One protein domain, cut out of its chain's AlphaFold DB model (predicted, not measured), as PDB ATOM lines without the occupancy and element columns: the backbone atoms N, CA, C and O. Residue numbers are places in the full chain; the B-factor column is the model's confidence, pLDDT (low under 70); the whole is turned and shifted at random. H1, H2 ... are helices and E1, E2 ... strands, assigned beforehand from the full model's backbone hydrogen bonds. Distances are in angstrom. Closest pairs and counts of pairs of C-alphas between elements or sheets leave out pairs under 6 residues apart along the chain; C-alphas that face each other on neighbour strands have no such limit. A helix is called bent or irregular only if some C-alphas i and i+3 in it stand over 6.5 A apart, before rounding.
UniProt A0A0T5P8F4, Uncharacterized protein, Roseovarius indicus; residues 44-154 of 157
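What this domain is: This is residues 44 to 154 of the 157 residues of an uncharacterized protein of Roseovarius indicus (UniProt A0A0T5P8F4). A strongly twisted sheet of six strands curls round the helix H1, and the helix H3 packs across the opposite face, over the long strand E5. H2 lies near one end of the longest axis and only grazes the sheet, while the loop of residues 124 to 135 runs 14 to 25 A from the mean of the C-alphas. The printed part has 111 residues with three named helices and six named strands, in the order H1 E1 E2 E3 H2 E4 E5 E6 H3, in the class mixed, helices and strands. The sheet is branched and antiparallel, with neighbour pairs E1 and E2, E1 and E5, E3 and E4, E4 and E5, E5 and E6. The whole is compact, with a radius of gyration of the C-alphas of 14.6 A and spans of 44 by 33 by 19 A.

How they stand to each other: H1, residues 44 to 52, is on the sheet; its closest C-alphas to E3, residues 73 to 79, are those of Arg 48 and Phe 73, 6.0 A apart. E1, residues 56 to 59, and E2, residues 64 to 66, form a hairpin, with N 57 and O 65 within hydrogen-bond range at 2.9 A. E5, residues 114 to 123, has E1 and E6, residues 136 to 139, on one side and E4, residues 101 to 109, on the other side. E4, E5 and E6 form a meander, each strand the antiparallel neighbour of the one before. N and O within range are N 58 and O 116 for E1 and E5, 2.9 A; N 77 and O 106 for E3 and E4, 2.8 A; N 103 and O 119 for the hairpin E4 and E5, 2.8 A; N 139 and O 120 for the hairpin E5 and E6, 2.8 A. H2, residues 85 to 95, grazes the sheet with residues 85 to 87. H3, residues 143 to 152, lies on the opposite face from H1 at a height over the sheet of 8.4 A, and runs across the strands, at 76 degrees to E5 on the local plane. It lies over E5 and only just over E4, on which 3 of its C-alphas fall; the closest C-alphas of H3 and E5 are those of Ala 146 and Val 118, 5.6 A apart. Every O i to N i+4 pair is within hydrogen-bond range in H1 and H3, and 4 of 7 in H2.

Where its parts are: H1 begins at C-alpha 44, (6.406, -59.436, -14.144). From first to last C-alpha E3 measures 15.0 A, E4 24.3 A, E5 28.2 A and H3 14.2 A. E5 runs from (14.305, -50.377, -5.353) to (-5.804, -53.347, -24.839). H2 is irregular: C-alphas 90 and 93 are 9.6 A apart. H3 ends at C-alpha 152, (-0.546, -40.159, -4.635).

The domain as a whole: The C-alphas of Trp 93 and Glu 111, the two farthest apart, are 45.4 A apart. The printed part has no cut. The link from E5 to E6, 12 residues, is long; that from E2 to E3 is short and the others are tight. The mean pLDDT of the printed part is 83.5, and residues 86 to 99 and 125 to 133 are under 70.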
ATOM      1  N   GLU A  44       5.032 -59.011 -13.888       90.81
ATOM      2  CA  GLU A  44       6.406 -59.436 -14.144       90.81
ATOM      3  C   GLU A  44       6.778 -59.234 -15.605       90.81
ATOM      4  O   GLU A  44       7.881 -58.760 -15.876       90.81
ATOM      5  N   TYR A  45       5.868 -59.521 -16.536       89.81
ATOM      6  CA  TYR A  45       6.096 -59.295 -17.961       89.81
ATOM      7  C   TYR A  45       6.506 -57.842 -18.254       89.81
ATOM      8  O   TYR A  45       7.552 -57.583 -18.868       89.81
ATOM      9  N   TYR A  46       5.726 -56.869 -17.767       89.56
ATOM     10  CA  TYR A  46       5.990 -55.448 -18.026       89.56
ATOM     11  C   TYR A  46       7.262 -54.960 -17.339       89.56
ATOM     12  O   TYR A  46       8.054 -54.230 -17.948       89.56
ATOM     13  N   VAL A  47       7.478 -55.370 -16.087       92.44
ATOM     14  CA  VAL A  47       8.656 -54.962 -15.318       92.44
ATOM     15  C   VAL A  47       9.924 -55.584 -15.895       92.44
ATOM     16  O   VAL A  47      10.886 -54.853 -16.127       92.44
ATOM     17  N   ARG A  48       9.933 -56.880 -16.228       93.06
ATOM     18  CA  ARG A  48      11.070 -57.525 -16.910       93.06
ATOM     19  C   ARG A  48      11.392 -56.814 -18.216       93.06
ATOM     20  O   ARG A  48      12.532 -56.417 -18.427       93.06
ATOM     21  N   GLY A  49      10.379 -56.523 -19.034       90.44
ATOM     22  CA  GLY A  49      10.569 -55.758 -20.266       90.44
ATOM     23  C   GLY A  49      11.123 -54.343 -20.038       90.44
ATOM     24  O   GLY A  49      11.828 -53.808 -20.897       90.44
ATOM     25  N   ALA A  50      10.823 -53.698 -18.907       90.75
ATOM     26  CA  ALA A  50      11.424 -52.415 -18.537       90.75
ATOM     27  C   ALA A  50      12.900 -52.563 -18.136       90.75
ATOM     28  O   ALA A  50      13.733 -51.780 -18.605       90.75
ATOM     29  N   VAL A  51      13.222 -53.581 -17.334       92.94
ATOM     30  CA  VAL A  51      14.594 -53.898 -16.910       92.94
ATOM     31  C   VAL A  51      15.466 -54.263 -18.112       92.94
ATOM     32  O   VAL A  51      16.529 -53.672 -18.300       92.94
ATOM     33  N   ASP A  52      14.991 -55.151 -18.984       92.31
ATOM     34  CA  ASP A  52      15.729 -55.626 -20.160       92.31
ATOM     35  C   ASP A  52      16.047 -54.487 -21.136       92.31
ATOM     36  O   ASP A  52      17.145 -54.397 -21.686       92.31
ATOM     37  N   ARG A  53      15.104 -53.551 -21.315       91.00
ATOM     38  CA  ARG A  53      15.281 -52.369 -22.179       91.00
ATOM     39  C   ARG A  53      16.049 -51.231 -21.513       91.00
ATOM     40  O   ARG A  53      16.275 -50.197 -22.157       91.00
ATOM     41  N   LYS A  54      16.432 -51.387 -20.242       92.94
ATOM     42  CA  LYS A  54      17.054 -50.336 -19.430       92.94
ATOM     43  C   LYS A  54      16.217 -49.064 -19.501       92.94
ATOM     44  O   LYS A  54      16.669 -48.015 -19.975       92.94
ATOM     45  N   ALA A  55      14.942 -49.204 -19.145       92.38
ATOM     46  CA  ALA A  55      13.986 -48.113 -19.163       92.38
ATOM     47  C   ALA A  55      14.426 -46.982 -18.225       92.38
ATOM     48  O   ALA A  55      15.291 -47.146 -17.359       92.38
ATOM     49  N   ARG A  56      13.838 -45.802 -18.427       95.00
ATOM     50  CA  ARG A  56      13.971 -44.717 -17.462       95.00
ATOM     51  C   ARG A  56      12.909 -44.898 -16.390       95.00
ATOM     52  O   ARG A  56      11.739 -45.008 -16.740       95.00
ATOM     53  N   VAL A  57      13.326 -44.934 -15.134       95.69
ATOM     54  CA  VAL A  57      12.483 -45.220 -13.971       95.69
ATOM     55  C   VAL A  57      12.878 -44.310 -12.815       95.69
ATOM     56  O   VAL A  57      13.885 -43.598 -12.882       95.69
ATOM     57  N   PHE A  58      12.058 -44.299 -11.774       96.44
ATOM     58  CA  PHE A  58      12.415 -43.662 -10.521       96.44
ATOM     59  C   PHE A  58      13.220 -44.628  -9.655       96.44
ATOM     60  O   PHE A  58      12.850 -45.793  -9.529       96.44
ATOM     61  N   HIS A  59      14.317 -44.138  -9.094       94.38
ATOM     62  CA  HIS A  59      15.167 -44.855  -8.149       94.38
ATOM     63  C   HIS A  59      14.713 -44.556  -6.720       94.38
ATOM     64  O   HIS A  59      14.152 -43.492  -6.466       94.38
ATOM     65  N   ASP A  60      14.966 -45.471  -5.791       90.12
ATOM     66  CA  ASP A  60      14.676 -45.321  -4.358       90.12
ATOM     67  C   ASP A  60      15.133 -43.985  -3.734       90.12
ATOM     68  O   ASP A  60      14.465 -43.454  -2.846       90.12
ATOM     69  N   ASP A  61      16.220 -43.403  -4.239       89.50
ATOM     70  CA  ASP A  61      16.772 -42.110  -3.827       89.50
ATOM     71  C   ASP A  61      15.962 -40.878  -4.285       89.50
ATOM     72  O   ASP A  61      16.333 -39.738  -3.983       89.50
ATOM     73  N   GLY A  62      14.855 -41.066  -5.010       88.19
ATOM     74  CA  GLY A  62      14.030 -39.973  -5.529       88.19
ATOM     75  C   GLY A  62      14.381 -39.542  -6.957       88.19
ATOM     76  O   GLY A  62      13.651 -38.743  -7.559       88.19
ATOM     77  N   SER A  63      15.500 -40.019  -7.508       93.00
ATOM     78  CA  SER A  63      15.996 -39.589  -8.813       93.00
ATOM     79  C   SER A  63      15.257 -40.275  -9.964       93.00
ATOM     80  O   SER A  63      14.770 -41.397  -9.855       93.00
ATOM     81  N   PHE A  64      15.161 -39.580 -11.100       95.06
ATOM     82  CA  PHE A  64      14.625 -40.143 -12.338       95.06
ATOM     83  C   PHE A  64      15.760 -40.374 -13.328       95.06
ATOM     84  O   PHE A  64      16.333 -39.421 -13.871       95.06
ATOM     85  N   GLY A  65      16.064 -41.636 -13.594       94.38
ATOM     86  CA  GLY A  65      17.267 -42.038 -14.307       94.38
ATOM     87  C   GLY A  65      17.031 -43.233 -15.209       94.38
ATOM     88  O   GLY A  65      15.960 -43.828 -15.224       94.38
ATOM     89  N   ARG A  66      18.028 -43.549 -16.036       94.62
ATOM     90  CA  ARG A  66      18.048 -44.812 -16.775       94.62
ATOM     91  C   ARG A  66      18.564 -45.901 -15.845       94.62
ATOM     92  O   ARG A  66      19.556 -45.659 -15.163       94.62
ATOM     93  N   MET A  67      17.955 -47.085 -15.870       92.50
ATOM     94  CA  MET A  67      18.486 -48.217 -15.107       92.50
ATOM     95  C   MET A  67      19.944 -48.528 -15.506       92.50
ATOM     96  O   MET A  67      20.250 -48.517 -16.708       92.50
ATOM     97  N   PRO A  68      20.831 -48.825 -14.535       92.56
ATOM     98  CA  PRO A  68      22.195 -49.263 -14.808       92.56
ATOM     99  C   PRO A  68      22.252 -50.516 -15.697       92.56
ATOM    100  O   PRO A  68      21.348 -51.360 -15.718       92.56
ATOM    101  N   SER A  69      23.316 -50.632 -16.492       90.62
ATOM    102  CA  SER A  69      23.445 -51.669 -17.527       90.62
ATOM    103  C   SER A  69      23.539 -53.091 -16.973       90.62
ATOM    104  O   SER A  69      23.107 -54.033 -17.631       90.62
ATOM    105  N   ASP A  70      24.071 -53.232 -15.771       92.25
ATOM    106  CA  ASP A  70      24.311 -54.465 -15.024       92.25
ATOM    107  C   ASP A  70      23.094 -54.957 -14.230       92.25
ATOM    108  O   ASP A  70      23.050 -56.122 -13.845       92.25
ATOM    109  N   VAL A  71      22.062 -54.122 -14.066       91.44
ATOM    110  CA  VAL A  71      20.856 -54.498 -13.320       91.44
ATOM    111  C   VAL A  71      20.132 -55.685 -13.956       91.44
ATOM    112  O   VAL A  71      19.783 -55.662 -15.140       91.44
ATOM    113  N   THR A  72      19.855 -56.698 -13.144       93.81
ATOM    114  CA  THR A  72      19.015 -57.849 -13.493       93.81
ATOM    115  C   THR A  72      17.676 -57.772 -12.765       93.81
ATOM    116  O   THR A  72      17.567 -57.154 -11.708       93.81
ATOM    117  N   PHE A  73      16.631 -58.367 -13.340       94.31
ATOM    118  CA  PHE A  73      15.313 -58.400 -12.706       94.31
ATOM    119  C   PHE A  73      15.358 -59.228 -11.413       94.31
ATOM    120  O   PHE A  73      15.818 -60.369 -11.438       94.31
ATOM    121  N   GLY A  74      14.865 -58.659 -10.312       94.75
ATOM    122  CA  GLY A  74      14.683 -59.357  -9.041       94.75
ATOM    123  C   GLY A  74      13.235 -59.795  -8.863       94.75
ATOM    124  O   GLY A  74      12.887 -60.945  -9.134       94.75
ATOM    125  N   ARG A  75      12.384 -58.876  -8.398       95.38
ATOM    126  CA  ARG A  75      10.958 -59.143  -8.145       95.38
ATOM    127  C   ARG A  75      10.098 -57.891  -8.234       95.38
ATOM    128  O   ARG A  75      10.564 -56.788  -7.963       95.38
ATOM    129  N   VAL A  76       8.814 -58.073  -8.517       95.25
ATOM    130  CA  VAL A  76       7.808 -57.015  -8.370       95.25
ATOM    131  C   VAL A  76       7.335 -56.968  -6.917       95.25
ATOM    132  O   VAL A  76       7.016 -58.002  -6.336       95.25
ATOM    133  N   THR A  77       7.303 -55.778  -6.318       94.00
ATOM    134  CA  THR A  77       6.850 -55.569  -4.932       94.00
ATOM    135  C   THR A  77       5.436 -55.000  -4.854       94.00
ATOM    136  O   THR A  77       4.712 -55.302  -3.909       94.00
ATOM    137  N   SER A  78       5.014 -54.227  -5.855       93.38
ATOM    138  CA  SER A  78       3.640 -53.746  -6.000       93.38
ATOM    139  C   SER A  78       3.313 -53.564  -7.472       93.38
ATOM    140  O   SER A  78       4.159 -53.115  -8.244       93.38
ATOM    141  N   PHE A  79       2.082 -53.884  -7.855       92.56
ATOM    142  CA  PHE A  79       1.529 -53.584  -9.168       92.56
ATOM    143  C   PHE A  79       0.021 -53.417  -9.038       92.56
ATOM    144  O   PHE A  79      -0.654 -54.271  -8.466       92.56
ATOM    145  N   SER A  80      -0.513 -52.299  -9.520       90.38
ATOM    146  CA  SER A  80      -1.954 -52.044  -9.469       90.38
ATOM    147  C   SER A  80      -2.394 -51.221 -10.666       90.38
ATOM    148  O   SER A  80      -1.923 -50.103 -10.865       90.38
ATOM    149  N   CYS A  81      -3.317 -51.760 -11.448       87.81
ATOM    150  CA  CYS A  81      -3.868 -51.086 -12.613       87.81
ATOM    151  C   CYS A  81      -5.205 -50.439 -12.276       87.81
ATOM    152  O   CYS A  81      -6.100 -51.084 -11.738       87.81
ATOM    153  N   GLU A  82      -5.357 -49.172 -12.643       84.12
ATOM    154  CA  GLU A  82      -6.646 -48.481 -12.592       84.12
ATOM    155  C   GLU A  82      -6.883 -47.735 -13.902       84.12
ATOM    156  O   GLU A  82      -5.944 -47.440 -14.646       84.12
ATOM    157  N   GLY A  83      -8.148 -47.426 -14.191       79.06
ATOM    158  CA  GLY A  83      -8.504 -46.633 -15.363       79.06
ATOM    159  C   GLY A  83      -7.780 -45.284 -15.358       79.06
ATOM    160  O   GLY A  83      -7.808 -44.552 -14.370       79.06
ATOM    161  N   SER A  84      -7.128 -44.946 -16.470       76.50
ATOM    162  CA  SER A  84      -6.327 -43.726 -16.561       76.50
ATOM    163  C   SER A  84      -7.204 -42.471 -16.648       76.50
ATOM    164  O   SER A  84      -8.056 -42.341 -17.529       76.50
ATOM    165  N   ALA A  85      -6.921 -41.466 -15.812       74.69
ATOM    166  CA  ALA A  85      -7.527 -40.137 -15.943       74.69
ATOM    167  C   ALA A  85      -7.130 -39.435 -17.263       74.69
ATOM    168  O   ALA A  85      -7.842 -38.550 -17.745       74.69
ATOM    169  N   ALA A  86      -6.006 -39.824 -17.881       67.44
ATOM    170  CA  ALA A  86      -5.632 -39.354 -19.215       67.44
ATOM    171  C   ALA A  86      -6.573 -39.905 -20.301       67.44
ATOM    172  O   ALA A  86      -6.902 -39.172 -21.234       67.44
ATOM    173  N   ALA A  87      -7.102 -41.122 -20.131       62.06
ATOM    174  CA  ALA A  87      -8.066 -41.730 -21.053       62.06
ATOM    175  C   ALA A  87      -9.340 -40.883 -21.201       62.06
ATOM    176  O   ALA A  87      -9.824 -40.642 -22.308       62.06
ATOM    177  N   GLN A  88      -9.846 -40.353 -20.083       62.94
ATOM    178  CA  GLN A  88     -11.032 -39.492 -20.079       62.94
ATOM    179  C   GLN A  88     -10.803 -38.177 -20.836       62.94
ATOM    180  O   GLN A  88     -11.720 -37.665 -21.481       62.94
ATOM    181  N   ARG A  89      -9.584 -37.625 -20.773       66.31
ATOM    182  CA  ARG A  89      -9.227 -36.379 -21.467       66.31
ATOM    183  C   ARG A  89      -9.041 -36.589 -22.965       66.31
ATOM    184  O   ARG A  89      -9.523 -35.772 -23.744       66.31
ATOM    185  N   GLU A  90      -8.360 -37.659 -23.359       62.34
ATOM    186  CA  GLU A  90      -7.992 -37.900 -24.757       62.34
ATOM    187  C   GLU A  90      -9.184 -38.344 -25.613       62.34
ATOM    188  O   GLU A  90      -9.308 -37.950 -26.771       62.34
ATOM    189  N   TYR A  91     -10.127 -39.079 -25.022       61.31
ATOM    190  CA  TYR A  91     -11.256 -39.663 -25.750       61.31
ATOM    191  C   TYR A  91     -12.631 -39.082 -25.326       61.31
ATOM    192  O   TYR A  91     -13.676 -39.439 -25.881       61.31
ATOM    193  N   GLY A  92     -12.659 -38.149 -24.365       58.78
ATOM    194  CA  GLY A  92     -13.862 -37.444 -23.899       58.78
ATOM    195  C   GLY A  92     -14.885 -38.343 -23.189       58.78
ATOM    196  O   GLY A  92     -14.561 -39.405 -22.672       58.78
ATOM    197  N   TRP A  93     -16.169 -37.957 -23.193       51.53
ATOM    198  CA  TRP A  93     -17.253 -38.747 -22.569       51.53
ATOM    199  C   TRP A  93     -17.508 -40.103 -23.255       51.53
ATOM    200  O   TRP A  93     -18.029 -41.023 -22.632       51.53
ATOM    201  N   ARG A  94     -17.114 -40.244 -24.532       50.28
ATOM    202  CA  ARG A  94     -17.061 -41.536 -25.243       50.28
ATOM    203  C   ARG A  94     -15.824 -42.359 -24.857       50.28
ATOM    204  O   ARG A  94     -15.849 -43.578 -24.967       50.28
ATOM    205  N   GLY A  95     -14.799 -41.670 -24.368       40.97
ATOM    206  CA  GLY A  95     -13.515 -42.138 -23.866       40.97
ATOM    207  C   GLY A  95     -13.451 -42.593 -22.423       40.97
ATOM    208  O   GLY A  95     -12.480 -43.213 -22.013       40.97
ATOM    209  N   ALA A  96     -14.509 -42.332 -21.658       45.41
ATOM    210  CA  ALA A  96     -14.699 -42.889 -20.323       45.41
ATOM    211  C   ALA A  96     -14.989 -44.408 -20.344       45.41
ATOM    212  O   ALA A  96     -15.233 -45.005 -19.301       45.41
ATOM    213  N   ARG A  97     -14.975 -45.036 -21.528       50.81
ATOM    214  CA  ARG A  97     -15.027 -46.486 -21.716       50.81
ATOM    215  C   ARG A  97     -13.591 -47.025 -21.634       50.81
ATOM    216  O   ARG A  97     -12.890 -47.073 -22.631       50.81
ATOM    217  N   GLU A  98     -13.175 -47.267 -20.394       55.34
ATOM    218  CA  GLU A  98     -12.014 -47.977 -19.809       55.34
ATOM    219  C   GLU A  98     -11.135 -48.861 -20.742       55.34
ATOM    220  O   GLU A  98     -11.037 -50.067 -20.546       55.34
ATOM    221  N   VAL A  99     -10.447 -48.276 -21.730       69.25
ATOM    222  CA  VAL A  99      -9.484 -48.986 -22.617       69.25
ATOM    223  C   VAL A  99      -8.042 -48.498 -22.372       69.25
ATOM    224  O   VAL A  99      -7.131 -48.739 -23.148       69.25
ATOM    225  N   MET A 100      -7.781 -47.769 -21.288       80.50
ATOM    226  CA  MET A 100      -6.417 -47.385 -20.924       80.50
ATOM    227  C   MET A 100      -6.248 -47.451 -19.416       80.50
ATOM    228  O   MET A 100      -7.033 -46.869 -18.663       80.50
ATOM    229  N   PHE A 101      -5.192 -48.132 -18.998       86.06
ATOM    230  CA  PHE A 101      -4.857 -48.367 -17.607       86.06
ATOM    231  C   PHE A 101      -3.550 -47.665 -17.273       86.06
ATOM    232  O   PHE A 101      -2.577 -47.785 -18.013       86.06
ATOM    233  N   ASP A 102      -3.524 -46.939 -16.160       90.81
ATOM    234  CA  ASP A 102      -2.273 -46.533 -15.534       90.81
ATOM    235  C   ASP A 102      -1.954 -47.565 -14.447       90.81
ATOM    236  O   ASP A 102      -2.696 -47.721 -13.473       90.81
ATOM    237  N   CYS A 103      -0.848 -48.280 -14.639       92.75
ATOM    238  CA  CYS A 103      -0.385 -49.354 -13.772       92.75
ATOM    239  C   CYS A 103       0.933 -48.974 -13.077       92.75
ATOM    240  O   CYS A 103       2.019 -49.295 -13.575       92.75
ATOM    241  N   PRO A 104       0.870 -48.234 -11.958       94.19
ATOM    242  CA  PRO A 104       1.978 -48.076 -11.033       94.19
ATOM    243  C   PRO A 104       2.556 -49.413 -10.582       94.19
ATOM    244  O   PRO A 104       1.825 -50.316 -10.169       94.19
ATOM    245  N   ALA A 105       3.880 -49.495 -10.636       94.88
ATOM    246  CA  ALA A 105       4.660 -50.643 -10.232       94.88
ATOM    247  C   ALA A 105       5.831 -50.201  -9.357       94.88
ATOM    248  O   ALA A 105       6.521 -49.229  -9.680       94.88
ATOM    249  N   THR A 106       6.102 -50.963  -8.305       95.69
ATOM    250  CA  THR A 106       7.382 -50.932  -7.593       95.69
ATOM    251  C   THR A 106       8.033 -52.297  -7.714       95.69
ATOM    252  O   THR A 106       7.353 -53.326  -7.715       95.69
ATOM    253  N   PHE A 107       9.350 -52.321  -7.862       95.88
ATOM    254  CA  PHE A 107      10.099 -53.551  -8.068       95.88
ATOM    255  C   PHE A 107      11.532 -53.410  -7.570       95.88
ATOM    256  O   PHE A 107      12.040 -52.304  -7.406       95.88
ATOM    257  N   GLU A 108      12.166 -54.547  -7.323       96.12
ATOM    258  CA  GLU A 108      13.554 -54.654  -6.889       96.12
ATOM    259  C   GLU A 108      14.378 -55.358  -7.973       96.12
ATOM    260  O   GLU A 108      13.882 -56.255  -8.671       96.12
ATOM    261  N   ASP A 109      15.641 -54.964  -8.114       94.31
ATOM    262  CA  ASP A 109      16.607 -55.738  -8.894       94.31
ATOM    263  C   ASP A 109      17.126 -56.971  -8.135       94.31
ATOM    264  O   ASP A 109      16.751 -57.234  -6.991       94.31
ATOM    265  N   GLY A 110      17.980 -57.760  -8.792       91.44
ATOM    266  CA  GLY A 110      18.607 -58.944  -8.198       91.44
ATOM    267  C   GLY A 110      19.514 -58.660  -6.988       91.44
ATOM    268  O   GLY A 110      19.854 -59.596  -6.267       91.44
ATOM    269  N   GLU A 111      19.887 -57.402  -6.748       92.81
ATOM    270  CA  GLU A 111      20.695 -56.964  -5.602       92.81
ATOM    271  C   GLU A 111      19.841 -56.334  -4.486       92.81
ATOM    272  O   GLU A 111      20.347 -56.068  -3.396       92.81
ATOM    273  N   GLY A 112      18.537 -56.155  -4.724       92.31
ATOM    274  CA  GLY A 112      17.588 -55.575  -3.778       92.31
ATOM    275  C   GLY A 112      17.444 -54.055  -3.869       92.31
ATOM    276  O   GLY A 112      16.801 -53.473  -2.995       92.31
ATOM    277  N   ASN A 113      18.000 -53.394  -4.891       93.62
ATOM    278  CA  ASN A 113      17.787 -51.957  -5.085       93.62
ATOM    279  C   ASN A 113      16.368 -51.703  -5.609       93.62
ATOM    280  O   ASN A 113      15.886 -52.417  -6.493       93.62
ATOM    281  N   GLY A 114      15.704 -50.682  -5.065       94.62
ATOM    282  CA  GLY A 114      14.305 -50.377  -5.353       94.62
ATOM    283  C   GLY A 114      14.114 -49.422  -6.532       94.62
ATOM    284  O   GLY A 114      14.826 -48.429  -6.678       94.62
ATOM    285  N   TYR A 115      13.090 -49.693  -7.340       95.75
ATOM    286  CA  TYR A 115      12.679 -48.861  -8.467       95.75
ATOM    287  C   TYR A 115      11.159 -48.720  -8.526       95.75
ATOM    288  O   TYR A 115      10.408 -49.602  -8.098       95.75
ATOM    289  N   ALA A 116      10.699 -47.619  -9.114       96.56
ATOM    290  CA  ALA A 116       9.287 -47.340  -9.325       96.56
ATOM    291  C   ALA A 116       9.021 -46.799 -10.734       96.56
ATOM    292  O   ALA A 116       9.777 -45.987 -11.278       96.56
ATOM    293  N   TRP A 117       7.922 -47.238 -11.343       96.06
ATOM    294  CA  TRP A 117       7.488 -46.743 -12.646       96.06
ATOM    295  C   TRP A 117       5.975 -46.865 -12.833       96.06
ATOM    296  O   TRP A 117       5.302 -47.557 -12.078       96.06
ATOM    297  N   VAL A 118       5.432 -46.192 -13.849       94.88
ATOM    298  CA  VAL A 118       4.024 -46.320 -14.246       94.88
ATOM    299  C   VAL A 118       3.952 -46.829 -15.676       94.88
ATOM    300  O   VAL A 118       4.454 -46.193 -16.604       94.88
ATOM    301  N   PHE A 119       3.297 -47.969 -15.861       92.75
ATOM    302  CA  PHE A 119       3.003 -48.509 -17.179       92.75
ATOM    303  C   PHE A 119       1.635 -48.020 -17.624       92.75
ATOM    304  O   PHE A 119       0.625 -48.365 -17.019       92.75
ATOM    305  N   ARG A 120       1.591 -47.224 -18.693       90.25
ATOM    306  CA  ARG A 120       0.329 -46.898 -19.352       90.25
ATOM    307  C   ARG A 120       0.025 -47.971 -20.378       90.25
ATOM    308  O   ARG A 120       0.771 -48.105 -21.345       90.25
ATOM    309  N   LEU A 121      -1.030 -48.739 -20.159       87.50
ATOM    310  CA  LEU A 121      -1.369 -49.913 -20.953       87.50
ATOM    311  C   LEU A 121      -2.689 -49.698 -21.684       87.50
ATOM    312  O   LEU A 121      -3.620 -49.119 -21.130       87.50
ATOM    313  N   ILE A 122      -2.755 -50.151 -22.932       82.25
ATOM    314  CA  ILE A 122      -3.962 -50.126 -23.763       82.25
ATOM    315  C   ILE A 122      -4.193 -51.538 -24.313       82.25
ATOM    316  O   ILE A 122      -3.230 -52.096 -24.848       82.25
ATOM    317  N   PRO A 123      -5.408 -52.105 -24.189       78.38
ATOM    318  CA  PRO A 123      -5.804 -53.347 -24.839       78.38
ATOM    319  C   PRO A 123      -5.561 -53.300 -26.342       78.38
ATOM    320  O   PRO A 123      -5.747 -52.273 -26.995       78.38
ATOM    321  N   GLU A 124      -5.154 -54.422 -26.900       73.56
ATOM    322  CA  GLU A 124      -4.946 -54.559 -28.329       73.56
ATOM    323  C   GLU A 124      -6.221 -55.063 -29.013       73.56
ATOM    324  O   GLU A 124      -6.688 -56.170 -28.758       73.56
ATOM    325  N   ASP A 125      -6.799 -54.231 -29.885       60.09
ATOM    326  CA  ASP A 125      -8.097 -54.501 -30.520       60.09
ATOM    327  C   ASP A 125      -8.015 -55.501 -31.701       60.09
ATOM    328  O   ASP A 125      -9.050 -55.965 -32.185       60.09
ATOM    329  N   ASP A 126      -6.812 -55.846 -32.187       53.31
ATOM    330  CA  ASP A 126      -6.597 -56.809 -33.284       53.31
ATOM    331  C   ASP A 126      -5.546 -57.877 -32.912       53.31
ATOM    332  O   ASP A 126      -4.382 -57.783 -33.317       53.31
ATOM    333  N   PRO A 127      -5.947 -58.942 -32.192       51.72
ATOM    334  CA  PRO A 127      -5.047 -60.028 -31.801       51.72
ATOM    335  C   PRO A 127      -4.557 -60.879 -32.988       51.72
ATOM    336  O   PRO A 127      -3.742 -61.780 -32.803       51.72
ATOM    337  N   ILE A 128      -5.064 -60.649 -34.208       56.00
ATOM    338  CA  ILE A 128      -4.719 -61.435 -35.400       56.00
ATOM    339  C   ILE A 128      -3.579 -60.776 -36.182       56.00
ATOM    340  O   ILE A 128      -2.765 -61.486 -36.779       56.00
ATOM    341  N   ARG A 129      -3.511 -59.440 -36.220       51.56
ATOM    342  CA  ARG A 129      -2.518 -58.722 -37.039       51.56
ATOM    343  C   ARG A 129      -1.264 -58.318 -36.278       51.56
ATOM    344  O   ARG A 129      -0.192 -58.344 -36.878       51.56
ATOM    345  N   GLU A 130      -1.378 -58.008 -34.992       54.09
ATOM    346  CA  GLU A 130      -0.254 -57.631 -34.130       54.09
ATOM    347  C   GLU A 130      -0.518 -58.188 -32.721       54.09
ATOM    348  O   GLU A 130      -1.156 -57.525 -31.924       54.09
ATOM    349  N   PRO A 131      -0.134 -59.436 -32.400       55.00
ATOM    350  CA  PRO A 131      -0.396 -59.985 -31.073       55.00
ATOM    351  C   PRO A 131       0.689 -59.554 -30.077       55.00
ATOM    352  O   PRO A 131       1.805 -60.082 -30.105       55.00
ATOM    353  N   SER A 132       0.377 -58.645 -29.152       61.03
ATOM    354  CA  SER A 132       1.103 -58.551 -27.885       61.03
ATOM    355  C   SER A 132       0.849 -59.831 -27.083       61.03
ATOM    356  O   SER A 132      -0.310 -60.233 -26.949       61.03
ATOM    357  N   PRO A 133       1.888 -60.478 -26.525       65.94
ATOM    358  CA  PRO A 133       1.732 -61.702 -25.736       65.94
ATOM    359  C   PRO A 133       0.705 -61.576 -24.605       65.94
ATOM    360  O   PRO A 133      -0.044 -62.515 -24.364       65.94
ATOM    361  N   GLU A 134       0.630 -60.399 -23.979       74.75
ATOM    362  CA  GLU A 134      -0.285 -60.112 -22.868       74.75
ATOM    363  C   GLU A 134      -1.602 -59.461 -23.317       74.75
ATOM    364  O   GLU A 134      -2.454 -59.152 -22.493       74.75
ATOM    365  N   GLY A 135      -1.776 -59.186 -24.614       76.94
ATOM    366  CA  GLY A 135      -2.949 -58.473 -25.137       76.94
ATOM    367  C   GLY A 135      -2.972 -56.969 -24.838       76.94
ATOM    368  O   GLY A 135      -3.968 -56.305 -25.118       76.94
ATOM    369  N   TYR A 136      -1.880 -56.414 -24.297       81.62
ATOM    370  CA  TYR A 136      -1.723 -54.983 -24.027       81.62
ATOM    371  C   TYR A 136      -0.442 -54.423 -24.629       81.62
ATOM    372  O   TYR A 136       0.622 -55.045 -24.585       81.62
ATOM    373  N   ARG A 137      -0.516 -53.173 -25.086       82.06
ATOM    374  CA  ARG A 137       0.647 -52.381 -25.507       82.06
ATOM    375  C   ARG A 137       0.966 -51.273 -24.510       82.06
ATOM    376  O   ARG A 137       0.068 -50.662 -23.932       82.06
ATOM    377  N   THR A 138       2.253 -50.964 -24.352       85.06
ATOM    378  CA  THR A 138       2.707 -49.848 -23.511       85.06
ATOM    379  C   THR A 138       2.700 -48.534 -24.287       85.06
ATOM    380  O   THR A 138       3.331 -48.415 -25.335       85.06
ATOM    381  N   MET A 139       2.038 -47.522 -23.739       85.00
ATOM    382  CA  MET A 139       2.073 -46.144 -24.211       85.00
ATOM    383  C   MET A 139       3.003 -45.271 -23.374       85.00
ATOM    384  O   MET A 139       3.321 -45.555 -22.220       85.00
ATOM    385  N   HIS A 140       3.437 -44.169 -23.981       87.06
ATOM    386  CA  HIS A 140       4.247 -43.180 -23.295       87.06
ATOM    387  C   HIS A 140       3.432 -42.435 -22.226       87.06
ATOM    388  O   HIS A 140       2.324 -41.962 -22.486       87.06
ATOM    389  N   ILE A 141       4.026 -42.278 -21.043       87.94
ATOM    390  CA  ILE A 141       3.575 -41.381 -19.980       87.94
ATOM    391  C   ILE A 141       4.726 -40.421 -19.624       87.94
ATOM    392  O   ILE A 141       5.864 -40.876 -19.453       87.94
ATOM    393  N   PRO A 142       4.481 -39.101 -19.528       91.75
ATOM    394  CA  PRO A 142       5.494 -38.159 -19.068       91.75
ATOM    395  C   PRO A 142       5.948 -38.479 -17.640       91.75
ATOM    396  O   PRO A 142       5.135 -38.803 -16.779       91.75
ATOM    397  N   ALA A 143       7.244 -38.319 -17.353       92.69
ATOM    398  CA  ALA A 143       7.793 -38.627 -16.029       92.69
ATOM    399  C   ALA A 143       7.157 -37.793 -14.900       92.69
ATOM    400  O   ALA A 143       6.990 -38.293 -13.794       92.69
ATOM    401  N   ALA A 144       6.771 -36.541 -15.176       92.81
ATOM    402  CA  ALA A 144       6.080 -35.693 -14.204       92.81
ATOM    403  C   ALA A 144       4.717 -36.281 -13.796       92.81
ATOM    404  O   ALA A 144       4.431 -36.376 -12.608       92.81
ATOM    405  N   ASP A 145       3.926 -36.745 -14.767       91.69
ATOM    406  CA  ASP A 145       2.621 -37.368 -14.519       91.69
ATOM    407  C   ASP A 145       2.783 -38.715 -13.799       91.69
ATOM    408  O   ASP A 145       2.066 -39.004 -12.844       91.69
ATOM    409  N   ALA A 146       3.770 -39.519 -14.213       92.44
ATOM    410  CA  ALA A 146       4.095 -40.777 -13.547       92.44
ATOM    411  C   ALA A 146       4.489 -40.556 -12.077       92.44
ATOM    412  O   ALA A 146       4.048 -41.303 -11.208       92.44
ATOM    413  N   ARG A 147       5.270 -39.505 -11.784       93.00
ATOM    414  CA  ARG A 147       5.632 -39.146 -10.408       93.00
ATOM    415  C   ARG A 147       4.405 -38.825  -9.565       93.00
ATOM    416  O   ARG A 147       4.317 -39.315  -8.449       93.00
ATOM    417  N   VAL A 148       3.474 -38.025 -10.089       92.75
ATOM    418  CA  VAL A 148       2.236 -37.674  -9.374       92.75
ATOM    419  C   VAL A 148       1.468 -38.939  -8.985       92.75
ATOM    420  O   VAL A 148       1.166 -39.116  -7.810       92.75
ATOM    421  N   LEU A 149       1.258 -39.860  -9.929       91.44
ATOM    422  CA  LEU A 149       0.549 -41.120  -9.673       91.44
ATOM    423  C   LEU A 149       1.249 -41.999  -8.625       91.44
ATOM    424  O   LEU A 149       0.592 -42.611  -7.785       91.44
ATOM    425  N   LEU A 150       2.582 -42.070  -8.665       92.38
ATOM    426  CA  LEU A 150       3.360 -42.845  -7.696       92.38
ATOM    427  C   LEU A 150       3.295 -42.241  -6.284       92.38
ATOM    428  O   LEU A 150       3.135 -42.984  -5.313       92.38
ATOM    429  N   VAL A 151       3.376 -40.911  -6.171       92.69
ATOM    430  CA  VAL A 151       3.301 -40.182  -4.894       92.69
ATOM    431  C   VAL A 151       1.900 -40.265  -4.290       92.69
ATOM    432  O   VAL A 151       1.760 -40.563  -3.106       92.69
ATOM    433  N   GLU A 152       0.850 -40.067  -5.091       91.69
ATOM    434  CA  GLU A 152      -0.546 -40.159  -4.635       91.69
ATOM    435  C   GLU A 152      -0.886 -41.540  -4.061       91.69
ATOM    436  O   GLU A 152      -1.676 -41.643  -3.122       91.69
ATOM    437  N   ARG A 153      -0.252 -42.600  -4.579       87.81
ATOM    438  CA  ARG A 153      -0.411 -43.973  -4.075       87.81
ATOM    439  C   ARG A 153       0.563 -44.356  -2.960       87.81
ATOM    440  O   ARG A 153       0.531 -45.498  -2.508       87.81
ATOM    441  N   GLY A 154       1.432 -43.445  -2.518       89.69
ATOM    442  CA  GLY A 154       2.436 -43.729  -1.489       89.69
ATOM    443  C   GLY A 154       3.466 -44.785  -1.904       89.69
ATOM    444  O   GLY A 154       4.063 -45.426  -1.045       89.69
TER     445      GLY A 154